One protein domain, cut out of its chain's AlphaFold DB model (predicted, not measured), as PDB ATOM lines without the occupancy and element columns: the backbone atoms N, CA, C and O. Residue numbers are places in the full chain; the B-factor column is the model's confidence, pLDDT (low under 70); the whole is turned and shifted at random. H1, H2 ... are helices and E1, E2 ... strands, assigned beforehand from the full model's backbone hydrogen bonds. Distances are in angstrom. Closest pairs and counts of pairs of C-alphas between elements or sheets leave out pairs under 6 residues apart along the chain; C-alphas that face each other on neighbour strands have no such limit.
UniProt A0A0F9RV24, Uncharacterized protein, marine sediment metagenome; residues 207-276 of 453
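Overview. This is residues 207 to 276 of the 453 residues of an uncharacterized protein of marine sediment metagenome (UniProt A0A0F9RV24). One twisted antiparallel sheet of four strands, with the two long strands E1 and E3 side by side in its middle and the short strands E2 and E4 at its edges, with a short helix, H1, just after E4. The strands run roughly along the longest axis, and a long loop, residues 231 to 247, leaves E2 towards the end of the sheet where E1 begins and folds back to E3. The printed part has 70 residues, with four named strands and one named helix in the order E1, E2, E3, E4, H1; the sheet order is E2, E1, E3, E4. The class is mixed, helices and strands, with 28 residues, under half, in named elements. The whole is compact, with a radius of gyration of the C-alphas of 12.4 A, yet elongated in outline, spanning 36 by 22 by 19 A.

Along the chain. E1 is residues 214 to 220, 20.0 A long, beginning at C-alpha 214 (59.655, -9.392, 152.470). E2 is residues 227 to 230, 9.9 A. E3, residues 248 to 255, is 21.1 A long and begins at C-alpha 248 (64.563, 6.952, 163.285). E4 is residues 267 to 269, 6.3 A. H1 is residues 271 to 276, 10.0 A, ending at C-alpha 276 (74.225, 5.326, 171.473).

Arrangement. E1 and E3, the inner strands, are antiparallel at 157 degrees between their directions; N 216 and O 253 are 2.9 A apart, within hydrogen-bond range. E2, an edge strand, is antiparallel to E1 at 154 degrees, with N 228 and O 219 at 2.8 A; E1 and E2 form a hairpin. E4, the other edge strand, is antiparallel to E3 at 159 degrees, with N 252 and O 268 at 2.8 A; E3 and E4 form a hairpin. From edge to edge the strands' lines turn by 59 degrees. E2 and E4 are apart, and so are E2 and E3. H1 is on the sheet but only grazes it, with its residues 271 to 274; the closest C-alphas of E3 and H1 are those of Asn 250 and Arg 271, 5.1 A apart. In H1, 0 of 2 O i to N i+4 pairs are within hydrogen-bond range, and 2 of 3 O i to N i+3 pairs are.

Size, cuts and confidence. The two C-alphas farthest apart, those of Val 211 and Ala 276, are 37.4 A from each other. The printed part has no cut. The links E2 to E3 and E3 to E4 are long, E1 to E2 is short, and E4 to H1 is tight. The mean pLDDT of the printed part is 86.4; residues 223, 264 and 272 to 276 are under 70.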
ATOM      1  N   GLU A 207      50.524  -6.280 155.024       88.81
ATOM      2  CA  GLU A 207      50.007  -7.420 154.265       88.81
ATOM      3  C   GLU A 207      51.106  -8.440 153.961       88.81
ATOM      4  O   GLU A 207      52.249  -8.071 153.655       88.81
ATOM      5  N   ALA A 208      50.743  -9.728 153.989       90.00
ATOM      6  CA  ALA A 208      51.625 -10.800 153.547       90.00
ATOM      7  C   ALA A 208      52.074 -10.558 152.094       90.00
ATOM      8  O   ALA A 208      51.253 -10.202 151.244       90.00
ATOM      9  N   PRO A 209      53.361 -10.754 151.776       94.62
ATOM     10  CA  PRO A 209      53.828 -10.665 150.405       94.62
ATOM     11  C   PRO A 209      53.221 -11.774 149.536       94.62
ATOM     12  O   PRO A 209      52.866 -12.849 150.020       94.62
ATOM     13  N   GLY A 210      53.127 -11.529 148.229       95.06
ATOM     14  CA  GLY A 210      52.453 -12.439 147.306       95.06
ATOM     15  C   GLY A 210      53.311 -13.626 146.867       95.06
ATOM     16  O   GLY A 210      52.805 -14.743 146.757       95.06
ATOM     17  N   VAL A 211      54.598 -13.402 146.577       96.50
ATOM     18  CA  VAL A 211      55.449 -14.392 145.891       96.50
ATOM     19  C   VAL A 211      56.659 -14.804 146.715       96.50
ATOM     20  O   VAL A 211      56.961 -15.995 146.787       96.50
ATOM     21  N   ASN A 212      57.371 -13.855 147.321       97.88
ATOM     22  CA  ASN A 212      58.549 -14.154 148.136       97.88
ATOM     23  C   ASN A 212      58.497 -13.424 149.478       97.88
ATOM     24  O   ASN A 212      57.820 -12.406 149.581       97.88
ATOM     25  N   PRO A 213      59.255 -13.876 150.490       97.50
ATOM     26  CA  PRO A 213      59.351 -13.158 151.753       97.50
ATOM     27  C   PRO A 213      59.791 -11.701 151.560       97.50
ATOM     28  O   PRO A 213      60.514 -11.361 150.617       97.50
ATOM     29  N   ARG A 214      59.371 -10.833 152.477       97.50
ATOM     30  CA  ARG A 214      59.655  -9.392 152.470       97.50
ATOM     31  C   ARG A 214      60.045  -8.950 153.873       97.50
ATOM     32  O   ARG A 214      59.591  -9.538 154.851       97.50
ATOM     33  N   ILE A 215      60.896  -7.936 153.978       97.31
ATOM     34  CA  ILE A 215      61.150  -7.265 155.252       97.31
ATOM     35  C   ILE A 215      60.579  -5.861 155.165       97.31
ATOM     36  O   ILE A 215      61.009  -5.103 154.305       97.31
ATOM     37  N   ASP A 216      59.659  -5.518 156.056       95.94
ATOM     38  CA  ASP A 216      59.133  -4.159 156.190       95.94
ATOM     39  C   ASP A 216      59.760  -3.487 157.413       95.94
ATOM     40  O   ASP A 216      60.208  -4.167 158.338       95.94
ATOM     41  N   ARG A 217      59.817  -2.154 157.429       94.31
ATOM     42  CA  ARG A 217      60.403  -1.381 158.531       94.31
ATOM     43  C   ARG A 217      59.420  -0.350 159.064       94.31
ATOM     44  O   ARG A 217      58.827   0.391 158.291       94.31
ATOM     45  N   VAL A 218      59.320  -0.246 160.385       93.44
ATOM     46  CA  VAL A 218      58.645   0.866 161.060       93.44
ATOM     47  C   VAL A 218      59.672   1.918 161.415       93.44
ATOM     48  O   VAL A 218      60.678   1.640 162.076       93.44
ATOM     49  N   VAL A 219      59.395   3.142 160.997       91.56
ATOM     50  CA  VAL A 219      60.214   4.307 161.307       91.56
ATOM     51  C   VAL A 219      59.368   5.356 162.011       91.56
ATOM     52  O   VAL A 219      58.151   5.378 161.861       91.56
ATOM     53  N   ILE A 220      59.997   6.223 162.797       86.25
ATOM     54  CA  ILE A 220      59.329   7.336 163.480       86.25
ATOM     55  C   ILE A 220      59.948   8.639 162.988       86.25
ATOM     56  O   ILE A 220      61.165   8.737 162.836       86.25
ATOM     57  N   ASN A 221      59.121   9.647 162.724       82.94
ATOM     58  CA  ASN A 221      59.609  11.012 162.581       82.94
ATOM     59  C   ASN A 221      59.904  11.570 163.991       82.94
ATOM     60  O   ASN A 221      58.974  11.659 164.794       82.94
ATOM     61  N   PRO A 222      61.158  11.922 164.320       72.38
ATOM     62  CA  PRO A 222      61.520  12.371 165.662       72.38
ATOM     63  C   PRO A 222      60.910  13.730 166.033       72.38
ATOM     64  O   PRO A 222      60.729  13.992 167.219       72.38
ATOM     65  N   ASP A 223      60.554  14.565 165.055       68.12
ATOM     66  CA  ASP A 223      59.965  15.886 165.292       68.12
ATOM     67  C   ASP A 223      58.463  15.800 165.585       68.12
ATOM     68  O   ASP A 223      57.937  16.561 166.396       68.12
ATOM     69  N   THR A 224      57.756  14.878 164.923       71.25
ATOM     70  CA  THR A 224      56.292  14.759 165.037       71.25
ATOM     71  C   THR A 224      55.827  13.574 165.879       71.25
ATOM     72  O   THR A 224      54.661  13.527 166.260       71.25
ATOM     73  N   GLY A 225      56.697  12.595 166.136       73.94
ATOM     74  CA  GLY A 225      56.346  11.326 166.779       73.94
ATOM     75  C   GLY A 225      55.501  10.387 165.907       73.94
ATOM     76  O   GLY A 225      55.151   9.295 166.348       73.94
ATOM     77  N   VAL A 226      55.176  10.779 164.670       80.50
ATOM     78  CA  VAL A 226      54.352   9.976 163.760       80.50
ATOM     79  C   VAL A 226      55.173   8.807 163.222       80.50
ATOM     80  O   VAL A 226      56.281   9.003 162.707       80.50
ATOM     81  N   TYR A 227      54.624   7.596 163.330       87.50
ATOM     82  CA  TYR A 227      55.215   6.404 162.734       87.50
ATOM     83  C   TYR A 227      54.847   6.278 161.250       87.50
ATOM     84  O   TYR A 227      53.830   6.790 160.792       87.50
ATOM     85  N   GLU A 228      55.684   5.575 160.502       91.50
ATOM     86  CA  GLU A 228      55.493   5.274 159.089       91.50
ATOM     87  C   GLU A 228      55.983   3.849 158.810       91.50
ATOM     88  O   GLU A 228      57.014   3.426 159.342       91.50
ATOM     89  N   LEU A 229      55.237   3.106 157.990       92.69
ATOM     90  CA  LEU A 229      55.637   1.791 157.503       92.69
ATOM     91  C   LEU A 229      56.334   1.946 156.148       92.69
ATOM     92  O   LEU A 229      55.754   2.456 155.194       92.69
ATOM     93  N   VAL A 230      57.568   1.469 156.060       94.44
ATOM     94  CA  VAL A 230      58.349   1.403 154.827       94.44
ATOM     95  C   VAL A 230      58.336  -0.045 154.355       94.44
ATOM     96  O   VAL A 230      58.990  -0.900 154.957       94.44
ATOM     97  N   SER A 231      57.577  -0.337 153.300       94.94
ATOM     98  CA  SER A 231      57.532  -1.684 152.726       94.94
ATOM     99  C   SER A 231      58.837  -2.032 152.009       94.94
ATOM    100  O   SER A 231      59.397  -1.219 151.272       94.94
ATOM    101  N   GLY A 232      59.321  -3.255 152.212       95.69
ATOM    102  CA  GLY A 232      60.486  -3.776 151.508       95.69
ATOM    103  C   GLY A 232      60.186  -4.233 150.085       95.69
ATOM    104  O   GLY A 232      59.100  -4.052 149.542       95.69
ATOM    105  N   THR A 233      61.169  -4.892 149.477       96.38
ATOM    106  CA  THR A 233      61.000  -5.601 148.200       96.38
ATOM    107  C   THR A 233      60.961  -7.107 148.451       96.38
ATOM    108  O   THR A 233      61.776  -7.627 149.212       96.38
ATOM    109  N   GLU A 234      60.024  -7.814 147.815       97.81
ATOM    110  CA  GLU A 234      59.940  -9.277 147.888       97.81
ATOM    111  C   GLU A 234      61.172  -9.939 147.252       97.81
ATOM    112  O   GLU A 234      61.511  -9.666 146.100       97.81
ATOM    113  N   ALA A 235      61.826 -10.849 147.976       96.25
ATOM    114  CA  ALA A 235      62.932 -11.648 147.454       96.25
ATOM    115  C   ALA A 235      63.082 -12.962 148.230       96.25
ATOM    116  O   ALA A 235      62.681 -13.063 149.381       96.25
ATOM    117  N   ILE A 236      63.721 -13.975 147.630       95.75
ATOM    118  CA  ILE A 236      64.020 -15.255 148.313       95.75
ATOM    119  C   ILE A 236      64.876 -15.023 149.574       95.75
ATOM    120  O   ILE A 236      64.796 -15.766 150.549       95.75
ATOM    121  N   SER A 237      65.693 -13.970 149.549       95.62
ATOM    122  CA  SER A 237      66.465 -13.478 150.684       95.62
ATOM    123  C   SER A 237      66.246 -11.967 150.784       95.62
ATOM    124  O   SER A 237      67.046 -11.212 150.223       95.62
ATOM    125  N   PRO A 238      65.150 -11.514 151.415       96.88
ATOM    126  CA  PRO A 238      64.822 -10.098 151.472       96.88
ATOM    127  C   PRO A 238      65.856  -9.336 152.300       96.88
ATOM    128  O   PRO A 238      66.367  -9.837 153.304       96.88
ATOM    129  N   THR A 239      66.151  -8.113 151.876       95.81
ATOM    130  CA  THR A 239      66.917  -7.141 152.661       95.81
ATOM    131  C   THR A 239      65.968  -6.066 153.184       95.81
ATOM    132  O   THR A 239      65.020  -5.718 152.474       95.81
ATOM    133  N   PRO A 240      66.204  -5.519 154.389       93.06
ATOM    134  CA  PRO A 240      65.401  -4.415 154.900       93.06
ATOM    135  C   PRO A 240      65.463  -3.216 153.941       93.06
ATOM    136  O   PRO A 240      66.528  -2.981 153.360       93.06
ATOM    137  N   PRO A 241      64.371  -2.453 153.772       95.12
ATOM    138  CA  PRO A 241      64.399  -1.219 152.999       95.12
ATOM    139  C   PRO A 241      65.373  -0.215 153.625       95.12
ATOM    140  O   PRO A 241      65.675  -0.284 154.821       95.12
ATOM    141  N   ASP A 242      65.864   0.735 152.831       93.00
ATOM    142  CA  ASP A 242      66.705   1.818 153.343       93.00
ATOM    143  C   ASP A 242      65.940   2.665 154.372       93.00
ATOM    144  O   ASP A 242      64.717   2.801 154.314       93.00
ATOM    145  N   LEU A 243      66.655   3.223 155.351       89.94
ATOM    146  CA  LEU A 243      66.069   4.157 156.313       89.94
ATOM    147  C   LEU A 243      65.781   5.485 155.593       89.94
ATOM    148  O   LEU A 243      66.736   6.101 155.106       89.94
ATOM    149  N   PRO A 244      64.518   5.953 155.527       90.19
ATOM    150  CA  PRO A 244      64.228   7.256 154.952       90.19
ATOM    151  C   PRO A 244      64.991   8.361 155.698       90.19
ATOM    152  O   PRO A 244      65.163   8.264 156.918       90.19
ATOM    153  N   PRO A 245      65.444   9.416 154.997       81.44
ATOM    154  CA  PRO A 245      66.052  10.574 155.643       81.44
ATOM    155  C   PRO A 245      65.155  11.123 156.757       81.44
ATOM    156  O   PRO A 245      63.932  11.067 156.646       81.44
ATOM    157  N   GLU A 246      65.769  11.653 157.818       84.12
ATOM    158  CA  GLU A 246      65.067  12.316 158.936       84.12
ATOM    159  C   GLU A 246      64.139  11.402 159.753       84.12
ATOM    160  O   GLU A 246      63.389  11.876 160.601       84.12
ATOM    161  N   LYS A 247      64.188  10.083 159.546       86.06
ATOM    162  CA  LYS A 247      63.448   9.119 160.361       86.06
ATOM    163  C   LYS A 247      64.390   8.317 161.247       86.06
ATOM    164  O   LYS A 247      65.545   8.072 160.903       86.06
ATOM    165  N   ILE A 248      63.875   7.878 162.388       84.44
ATOM    166  CA  ILE A 248      64.563   6.952 163.285       84.44
ATOM    167  C   ILE A 248      63.970   5.543 163.131       84.44
ATOM    168  O   ILE A 248      62.746   5.411 163.046       84.44
ATOM    169  N   PRO A 249      64.796   4.483 163.066       91.00
ATOM    170  CA  PRO A 249      64.287   3.122 162.967       91.00
ATOM    171  C   PRO A 249      63.680   2.684 164.306       91.00
ATOM    172  O   PRO A 249      64.228   2.978 165.371       91.00
ATOM    173  N   ASN A 250      62.552   1.976 164.253       90.00
ATOM    174  CA  ASN A 250      61.918   1.371 165.423       90.00
ATOM    175  C   ASN A 250      62.096  -0.151 165.390       90.00
ATOM    176  O   ASN A 250      62.790  -0.718 166.229       90.00
ATOM    177  N   CYS A 251      61.530  -0.815 164.387       93.31
ATOM    178  CA  CYS A 251      61.654  -2.257 164.225       93.31
ATOM    179  C   CYS A 251      61.491  -2.673 162.762       93.31
ATOM    180  O   CYS A 251      61.033  -1.896 161.922       93.31
ATOM    181  N   GLN A 252      61.842  -3.923 162.475       95.50
ATOM    182  CA  GLN A 252      61.561  -4.589 161.209       95.50
ATOM    183  C   GLN A 252      60.626  -5.774 161.420       95.50
ATOM    184  O   GLN A 252      60.696  -6.440 162.456       95.50
ATOM    185  N   PHE A 253      59.844  -6.093 160.393       93.56
ATOM    186  CA  PHE A 253      59.035  -7.303 160.313       93.56
ATOM    187  C   PHE A 253      59.521  -8.164 159.163       93.56
ATOM    188  O   PHE A 253      59.559  -7.697 158.028       93.56
ATOM    189  N   ARG A 254      59.836  -9.432 159.425       95.31
ATOM    190  CA  ARG A 254      60.006 -10.420 158.359       95.31
ATOM    191  C   ARG A 254      58.664 -11.085 158.069       95.31
ATOM    192  O   ARG A 254      58.148 -11.823 158.902       95.31
ATOM    193  N   LEU A 255      58.132 -10.840 156.879       95.00
ATOM    194  CA  LEU A 255      56.874 -11.396 156.401       95.00
ATOM    195  C   LEU A 255      57.154 -12.556 155.448       95.00
ATOM    196  O   LEU A 255      57.890 -12.410 154.471       95.00
ATOM    197  N   GLU A 256      56.554 -13.702 155.732       96.19
ATOM    198  CA  GLU A 256      56.490 -14.848 154.832       96.19
ATOM    199  C   GLU A 256      55.188 -14.756 154.013       96.19
ATOM    200  O   GLU A 256      54.233 -14.099 154.427       96.19
ATOM    201  N   THR A 257      55.102 -15.428 152.862       95.62
ATOM    202  CA  THR A 257      53.901 -15.361 151.992       95.62
ATOM    203  C   THR A 257      52.630 -15.919 152.642       95.62
ATOM    204  O   THR A 257      51.525 -15.680 152.168       95.62
ATOM    205  N   SER A 258      52.777 -16.656 153.746       91.62
ATOM    206  CA  SER A 258      51.686 -17.185 154.562       91.62
ATOM    207  C   SER A 258      51.506 -16.448 155.894       91.62
ATOM    208  O   SER A 258      50.864 -16.985 156.795       91.62
ATOM    209  N   THR A 259      52.140 -15.288 156.095       87.19
ATOM    210  CA  THR A 259      52.048 -14.561 157.365       87.19
ATOM    211  C   THR A 259      50.641 -14.008 157.555       87.19
ATOM    212  O   THR A 259      50.258 -13.037 156.921       87.19
ATOM    213  N   THR A 260      49.888 -14.610 158.470       84.31
ATOM    214  CA  THR A 260      48.586 -14.100 158.924       84.31
ATOM    215  C   THR A 260      48.655 -13.470 160.314       84.31
ATOM    216  O   THR A 260      47.730 -12.776 160.706       84.31
ATOM    217  N   ILE A 261      49.744 -13.708 161.059       73.69
ATOM    218  CA  ILE A 261      49.962 -13.218 162.428       73.69
ATOM    219  C   ILE A 261      51.420 -12.767 162.580       73.69
ATOM    220  O   ILE A 261      52.351 -13.499 162.219       73.69
ATOM    221  N   LEU A 262      51.636 -11.588 163.171       78.12
ATOM    222  CA  LEU A 262      52.960 -11.075 163.533       78.12
ATOM    223  C   LEU A 262      53.374 -11.554 164.928       78.12
ATOM    224  O   LEU A 262      52.922 -11.040 165.946       78.12
ATOM    225  N   ARG A 263      54.281 -12.530 164.983       76.31
ATOM    226  CA  ARG A 263      54.863 -13.032 166.240       76.31
ATOM    227  C   ARG A 263      56.147 -12.286 166.594       76.31
ATOM    228  O   ARG A 263      56.858 -11.841 165.698       76.31
ATOM    229  N   ASN A 264      56.534 -12.288 167.872       67.25
ATOM    230  CA  ASN A 264      57.818 -11.719 168.323       67.25
ATOM    231  C   ASN A 264      59.031 -12.261 167.556       67.25
ATOM    232  O   ASN A 264      59.981 -11.531 167.311       67.25
ATOM    233  N   SER A 265      58.995 -13.525 167.125       80.25
ATOM    234  CA  SER A 265      60.067 -14.123 166.320       80.25
ATOM    235  C   SER A 265      60.242 -13.489 164.935       80.25
ATOM    236  O   SER A 265      61.268 -13.706 164.300       80.25
ATOM    237  N   LEU A 266      59.234 -12.761 164.445       82.44
ATOM    238  CA  LEU A 266      59.254 -12.045 163.168       82.44
ATOM    239  C   LEU A 266      59.666 -10.576 163.328       82.44
ATOM    240  O   LEU A 266      59.893  -9.908 162.321       82.44
ATOM    241  N   ILE A 267      59.773 -10.080 164.567       90.19
ATOM    242  CA  ILE A 267      60.116  -8.693 164.881       90.19
ATOM    243  C   ILE A 267      61.605  -8.607 165.209       90.19
ATOM    244  O   ILE A 267      62.102  -9.274 166.116       90.19
ATOM    245  N   THR A 268      62.319  -7.739 164.498       91.00
ATOM    246  CA  THR A 268      63.681  -7.338 164.869       91.00
ATOM    247  C   THR A 268      63.641  -5.915 165.404       91.00
ATOM    248  O   THR A 268      63.317  -4.988 164.668       91.00
ATOM    249  N   ASP A 269      63.948  -5.743 166.689       86.81
ATOM    250  CA  ASP A 269      64.019  -4.426 167.329       86.81
ATOM    251  C   ASP A 269      65.260  -3.660 166.842       86.81
ATOM    252  O   ASP A 269      66.388  -4.145 166.953       86.81
ATOM    253  N   GLU A 270      65.058  -2.454 166.311       85.56
ATOM    254  CA  GLU A 270      66.121  -1.563 165.837       85.56
ATOM    255  C   GLU A 270      66.347  -0.352 166.760       85.56
ATOM    256  O   GLU A 270      67.276   0.430 166.539       85.56
ATOM    257  N   ARG A 271      65.584  -0.221 167.856       79.62
ATOM    258  CA  ARG A 271      65.724   0.869 168.843       79.62
ATOM    259  C   ARG A 271      67.057   0.822 169.582       79.62
ATOM    260  O   ARG A 271      67.502   1.831 170.128       79.62
ATOM    261  N   VAL A 272      67.736  -0.327 169.575       57.06
ATOM    262  CA  VAL A 272      69.065  -0.498 170.184       57.06
ATOM    263  C   VAL A 272      70.101   0.458 169.566       57.06
ATOM    264  O   VAL A 272      71.015   0.892 170.265       57.06
ATOM    265  N   ALA A 273      69.919   0.906 168.317       52.59
ATOM    266  CA  ALA A 273      70.801   1.901 167.698       52.59
ATOM    267  C   ALA A 273      70.686   3.313 168.320       52.59
ATOM    268  O   ALA A 273      71.613   4.113 168.208       52.59
ATOM    269  N   ILE A 274      69.594   3.614 169.036       51.72
ATOM    270  CA  ILE A 274      69.370   4.904 169.713       51.72
ATOM    271  C   ILE A 274      69.959   4.920 171.131       51.72
ATOM    272  O   ILE A 274      70.177   5.991 171.693       51.72
ATOM    273  N   SER A 275      70.348   3.778 171.717       45.41
ATOM    274  CA  SER A 275      71.035   3.804 173.021       45.41
ATOM    275  C   SER A 275      72.444   4.416 172.942       45.41
ATOM    276  O   SER A 275      73.001   4.793 173.974       45.41
ATOM    277  N   ALA A 276      73.007   4.558 171.735       46.62
ATOM    278  CA  ALA A 276      74.225   5.326 171.473       46.62
ATOM    279  C   ALA A 276      73.987   6.853 171.464       46.62
ATOM    280  O   ALA A 276      74.941   7.621 171.563       46.62
TER     281      ALA A 276